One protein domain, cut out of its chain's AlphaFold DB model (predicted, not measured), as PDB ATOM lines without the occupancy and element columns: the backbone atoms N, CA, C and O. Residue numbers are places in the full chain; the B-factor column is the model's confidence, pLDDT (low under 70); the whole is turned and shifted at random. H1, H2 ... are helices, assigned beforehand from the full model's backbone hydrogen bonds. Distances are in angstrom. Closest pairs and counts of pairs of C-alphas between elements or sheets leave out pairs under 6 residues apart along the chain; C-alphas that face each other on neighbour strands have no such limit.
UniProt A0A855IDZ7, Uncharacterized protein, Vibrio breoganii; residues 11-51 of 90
ATOM      1  N   ARG A  11     154.768 112.437  94.539       89.00
ATOM      2  CA  ARG A  11     155.619 113.622  94.427       89.00
ATOM      3  C   ARG A  11     156.885 113.232  93.687       89.00
ATOM      4  O   ARG A  11     157.490 112.215  94.006       89.00
ATOM      5  N   SER A  12     157.295 114.067  92.747       90.69
ATOM      6  CA  SER A  12     158.593 113.975  92.091       90.69
ATOM      7  C   SER A  12     159.140 115.382  91.914       90.69
ATOM      8  O   SER A  12     158.374 116.330  91.746       90.69
ATOM      9  N   SER A  13     160.462 115.517  91.957       90.56
ATOM     10  CA  SER A  13     161.152 116.744  91.557       90.56
ATOM     11  C   SER A  13     161.228 116.904  90.037       90.56
ATOM     12  O   SER A  13     161.570 117.978  89.556       90.56
ATOM     13  N   GLN A  14     160.918 115.846  89.283       90.69
ATOM     14  CA  GLN A  14     160.997 115.816  87.828       90.69
ATOM     15  C   GLN A  14     159.597 115.686  87.227       90.69
ATOM     16  O   GLN A  14     158.918 114.675  87.425       90.69
ATOM     17  N   THR A  15     159.185 116.689  86.451       91.62
ATOM     18  CA  THR A  15     157.893 116.700  85.748       91.62
ATOM     19  C   THR A  15     157.752 115.527  84.780       91.62
ATOM     20  O   THR A  15     156.666 114.972  84.668       91.62
ATOM     21  N   LEU A  16     158.846 115.095  84.140       91.69
ATOM     22  CA  LEU A  16     158.832 113.980  83.189       91.69
ATOM     23  C   LEU A  16     158.354 112.667  83.835       91.69
ATOM     24  O   LEU A  16     157.481 112.000  83.295       91.69
ATOM     25  N   THR A  17     158.840 112.357  85.040       93.62
ATOM     26  CA  THR A  17     158.387 111.187  85.810       93.62
ATOM     27  C   THR A  17     156.903 111.275  86.154       93.62
ATOM     28  O   THR A  17     156.197 110.273  86.117       93.62
ATOM     29  N   LEU A  18     156.413 112.473  86.494       93.69
ATOM     30  CA  LEU A  18     154.991 112.665  86.782       93.69
ATOM     31  C   LEU A  18     154.141 112.420  85.535       93.69
ATOM     32  O   LEU A  18     153.132 111.735  85.635       93.69
ATOM     33  N   LEU A  19     154.576 112.913  84.371       93.12
ATOM     34  CA  LEU A  19     153.893 112.695  83.093       93.12
ATOM     35  C   LEU A  19     153.819 111.213  82.725       93.12
ATOM     36  O   LEU A  19     152.752 110.736  82.354       93.12
ATOM     37  N   GLU A  20     154.919 110.471  82.862       92.94
ATOM     38  CA  GLU A  20     154.947 109.026  82.599       92.94
ATOM     39  C   GLU A  20     153.951 108.262  83.474       92.94
ATOM     40  O   GLU A  20     153.210 107.420  82.973       92.94
ATOM     41  N   ILE A  21     153.880 108.596  84.762       92.88
ATOM     42  CA  ILE A  21     152.935 107.972  85.693       92.88
ATOM     43  C   ILE A  21     151.496 108.359  85.344       92.88
ATOM     44  O   ILE A  21     150.607 107.506  85.357       92.88
ATOM     45  N   THR A  22     151.249 109.629  85.019       93.06
ATOM     46  CA  THR A  22     149.920 110.112  84.627       93.06
ATOM     47  C   THR A  22     149.415 109.423  83.360       93.06
ATOM     48  O   THR A  22     148.238 109.098  83.302       93.06
ATOM     49  N   ARG A  23     150.280 109.094  82.389       92.25
ATOM     50  CA  ARG A  23     149.880 108.351  81.173       92.25
ATOM     51  C   ARG A  23     149.336 106.955  81.450       92.25
ATOM     52  O   ARG A  23     148.549 106.437  80.668       92.25
ATOM     53  N   THR A  24     149.793 106.312  82.520       91.81
ATOM     54  CA  THR A  24     149.455 104.913  82.821       91.81
ATOM     55  C   THR A  24     148.466 104.772  83.974       91.81
ATOM     56  O   THR A  24     148.266 103.665  84.470       91.81
ATOM     57  N   THR A  25     147.900 105.875  84.474       91.88
ATOM     58  CA  THR A  25     147.040 105.879  85.665       91.88
ATOM     59  C   THR A  25     145.890 106.874  85.533       91.88
ATOM     60  O   THR A  25     145.970 107.828  84.773       91.88
ATOM     61  N   ASP A  26     144.855 106.726  86.362       89.06
ATOM     62  CA  ASP A  26     143.749 107.695  86.461       89.06
ATOM     63  C   ASP A  26     144.096 108.903  87.365       89.06
ATOM     64  O   ASP A  26     143.246 109.452  88.074       89.06
ATOM     65  N   ALA A  27     145.377 109.273  87.444       89.94
ATOM     66  CA  ALA A  27     145.841 110.354  88.307       89.94
ATOM     67  C   ALA A  27     145.702 111.720  87.624       89.94
ATOM     68  O   ALA A  27     145.973 111.873  86.439       89.94
ATOM     69  N   VAL A  28     145.371 112.751  88.405       91.81
ATOM     70  CA  VAL A  28     145.411 114.144  87.940       91.81
ATOM     71  C   VAL A  28     146.774 114.745  88.264       91.81
ATOM     72  O   VAL A  28     147.238 114.675  89.406       91.81
ATOM     73  N   LEU A  29     147.394 115.364  87.261       91.75
ATOM     74  CA  LEU A  29     148.632 116.118  87.410       91.75
ATOM     75  C   LEU A  29     148.336 117.616  87.525       91.75
ATOM     76  O   LEU A  29     147.697 118.201  86.657       91.75
ATOM     77  N   PHE A  30     148.871 118.243  88.569       89.56
ATOM     78  CA  PHE A  30     148.995 119.697  88.646       89.56
ATOM     79  C   PHE A  30     150.351 120.085  88.055       89.56
ATOM     80  O   PHE A  30     151.391 119.730  88.613       89.56
ATOM     81  N   GLY A  31     150.345 120.767  86.910       88.25
ATOM     82  CA  GLY A  31     151.551 121.068  86.139       88.25
ATOM     83  C   GLY A  31     151.530 122.456  85.506       88.25
ATOM     84  O   GLY A  31     150.579 123.213  85.663       88.25
ATOM     85  N   SER A  32     152.613 122.786  84.803       89.19
ATOM     86  CA  SER A  32     152.726 124.039  84.050       89.19
ATOM     87  C   SER A  32     151.892 123.988  82.769       89.19
ATOM     88  O   SER A  32     151.906 122.976  82.068       89.19
ATOM     89  N   ASN A  33     151.257 125.105  82.407       87.88
ATOM     90  CA  ASN A  33     150.522 125.249  81.145       87.88
ATOM     91  C   ASN A  33     151.417 125.044  79.910       87.88
ATOM     92  O   ASN A  33     150.925 124.620  78.868       87.88
ATOM     93  N   GLY A  34     152.734 125.260  80.037       85.75
ATOM     94  CA  GLY A  34     153.695 125.003  78.959       85.75
ATOM     95  C   GLY A  34     153.719 123.543  78.489       85.75
ATOM     96  O   GLY A  34     154.107 123.267  77.358       85.75
ATOM     97  N   LEU A  35     153.230 122.599  79.304       88.81
ATOM     98  CA  LEU A  35     153.092 121.193  78.912       88.81
ATOM     99  C   LEU A  35     152.138 121.000  77.723       88.81
ATOM    100  O   LEU A  35     152.329 120.067  76.950       88.81
ATOM    101  N   LYS A  36     151.179 121.912  77.510       88.69
ATOM    102  CA  LYS A  36     150.257 121.876  76.360       88.69
ATOM    103  C   LYS A  36     150.962 121.980  75.008       88.69
ATOM    104  O   LYS A  36     150.395 121.596  73.991       88.69
ATOM    105  N   LYS A  37     152.179 122.527  74.988       86.50
ATOM    106  CA  LYS A  37     152.998 122.673  73.778       86.50
ATOM    107  C   LYS A  37     153.797 121.409  73.451       86.50
ATOM    108  O   LYS A  37     154.459 121.367  72.417       86.50
ATOM    109  N   MET A  38     153.774 120.390  74.317       87.88
ATOM    110  CA  MET A  38     154.414 119.110  74.027       87.88
ATOM    111  C   MET A  38     153.778 118.460  72.797       87.88
ATOM    112  O   MET A  38     152.561 118.506  72.607       87.88
ATOM    113  N   ALA A  39     154.610 117.808  71.984       84.81
ATOM    114  CA  ALA A  39     154.118 116.966  70.903       84.81
ATOM    115  C   ALA A  39     153.137 115.924  71.464       84.81
ATOM    116  O   ALA A  39     153.397 115.335  72.513       84.81
ATOM    117  N   ASN A  40     152.022 115.720  70.761       88.81
ATOM    118  CA  ASN A  40     150.975 114.755  71.110       88.81
ATOM    119  C   ASN A  40     150.280 115.017  72.460       88.81
ATOM    120  O   ASN A  40     149.642 114.115  72.997       88.81
ATOM    121  N   PHE A  41     150.355 116.236  73.022       90.69
ATOM    122  CA  PHE A  41     149.688 116.534  74.297       90.69
ATOM    123  C   PHE A  41     148.202 116.165  74.259       90.69
ATOM    124  O   PHE A  41     147.734 115.482  75.158       90.69
ATOM    125  N   ASN A  42     147.482 116.552  73.203       90.62
ATOM    126  CA  ASN A  42     146.047 116.275  73.069       90.62
ATOM    127  C   ASN A  42     145.721 114.795  72.794       90.62
ATOM    128  O   ASN A  42     144.563 114.407  72.931       90.62
ATOM    129  N   ASP A  43     146.710 113.987  72.403       92.44
ATOM    130  CA  ASP A  43     146.535 112.542  72.215       92.44
ATOM    131  C   ASP A  43     146.723 111.782  73.537       92.44
ATOM    132  O   ASP A  43     146.162 110.704  73.724       92.44
ATOM    133  N   GLU A  44     147.514 112.340  74.459       91.19
ATOM    134  CA  GLU A  44     147.910 111.688  75.712       91.19
ATOM    135  C   GLU A  44     147.222 112.271  76.953       91.19
ATOM    136  O   GLU A  44     147.064 111.579  77.960       91.19
ATOM    137  N   PHE A  45     146.825 113.540  76.909       92.38
ATOM    138  CA  PHE A  45     146.336 114.291  78.054       92.38
ATOM    139  C   PHE A  45     145.167 115.196  77.677       92.38
ATOM    140  O   PHE A  45     145.049 115.707  76.566       92.38
ATOM    141  N   VAL A  46     144.320 115.456  78.669       92.00
ATOM    142  CA  VAL A  46     143.257 116.454  78.586       92.00
ATOM    143  C   VAL A  46     143.420 117.445  79.729       92.00
ATOM    144  O   VAL A  46     143.650 117.062  80.878       92.00
ATOM    145  N   GLU A  47     143.309 118.735  79.425       92.19
ATOM    146  CA  GLU A  47     143.208 119.742  80.473       92.19
ATOM    147  C   GLU A  47     141.829 119.665  81.128       92.19
ATOM    148  O   GLU A  47     140.801 119.774  80.466       92.19
ATOM    149  N   ILE A  48     141.818 119.514  82.451       92.94
ATOM    150  CA  ILE A  48     140.583 119.489  83.244       92.94
ATOM    151  C   ILE A  48     140.294 120.874  83.839       92.94
ATOM    152  O   ILE A  48     139.138 121.239  84.044       92.94
ATOM    153  N   TYR A  49     141.340 121.648  84.139       92.38
ATOM    154  CA  TYR A  49     141.223 122.964  84.756       92.38
ATOM    155  C   TYR A  49     142.470 123.814  84.485       92.38
ATOM    156  O   TYR A  49     143.583 123.347  84.724       92.38
ATOM    157  N   SER A  50     142.278 125.060  84.044       91.12
ATOM    158  CA  SER A  50     143.362 126.021  83.806       91.12
ATOM    159  C   SER A  50     143.462 127.041  84.940       91.12
ATOM    160  O   SER A  50     142.459 127.581  85.406       91.12
ATOM    161  N   LEU A  51     144.694 127.337  85.363       91.00
ATOM    162  CA  LEU A  51     145.007 128.418  86.307       91.00
ATOM    163  C   LEU A  51     145.572 129.673  85.620       91.00
ATOM    164  O   LEU A  51     146.091 130.561  86.293       91.00
TER     165      LEU A  51
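This is residues 11 to 51 of the 90 residues of an uncharacterized protein of Vibrio breoganii (UniProt A0A855IDZ7). H1, the longest helix, makes one side of a small rounded body, and the two short helices H2 and H3 make the other side, with residues 24 to 32 crossing from the one side to the other. The body is loosely joined in the middle: H1, H2 and H3 touch no helix, and residues 45 to 51 run on from H3 as an end without a named element on the side of H2 and H3. The printed part has 41 residues with three named helices in the order H1, H2, H3 and no named strand; the class is all helix, though 18 of the 41 residues, under half, are in named elements. The whole is compact, with a radius of gyration of the C-alphas of 9.8 A, and its C-alphas span 21 by 20 by 18 A.

Begin at H1, residues 15 to 23, and look from its last residue toward H3, residues 41 to 44. These two are close but not clearly touching; their closest C-alphas, those of Arg 23 and Glu 44, are 6.7 A apart. Look next at H2, residues 33 to 37, which is close to H3 but not clearly touching it; their closest C-alphas, those of Leu 35 and Phe 41, are 7.4 A apart. H1 and H2 are apart, although they follow each other in the chain. In the backbone of H1 you will find every O i to N i+4 pair within hydrogen-bond range. In H2 it is 0 of 1 such pairs, while 2 of 2 pairs of O i to N i+3 are within range; H3 is too short for an O i to N i+4 pair, and its 1 pair of O i to N i+3 is within range.

Find C-alpha 15 at (157.893, 116.700, 85.748); from there H1 runs 12.4 A, from Thr 15 to C-alpha 23 at (149.880, 108.351, 81.173). H2 runs from Asn 33 to Lys 37, 8.2 A from first to last C-alpha. H3 runs from Phe 41 to Glu 44, 5.4 A in all, and you will find its last C-alpha at (147.910, 111.688, 75.712).

The two C-alphas farthest apart, those of Ser 13 and Asp 43, are 24.6 A from each other. Residues 37 to 43, of which 41 to 43 belong to H3, stand free. The printed part has no cut; the link from H1 to H2 is short, with 9 residues, and the link from H2 to H3 is tight, with 3. In the B-factor column the mean pLDDT of the printed part is 90.7, and no printed residue is under 70.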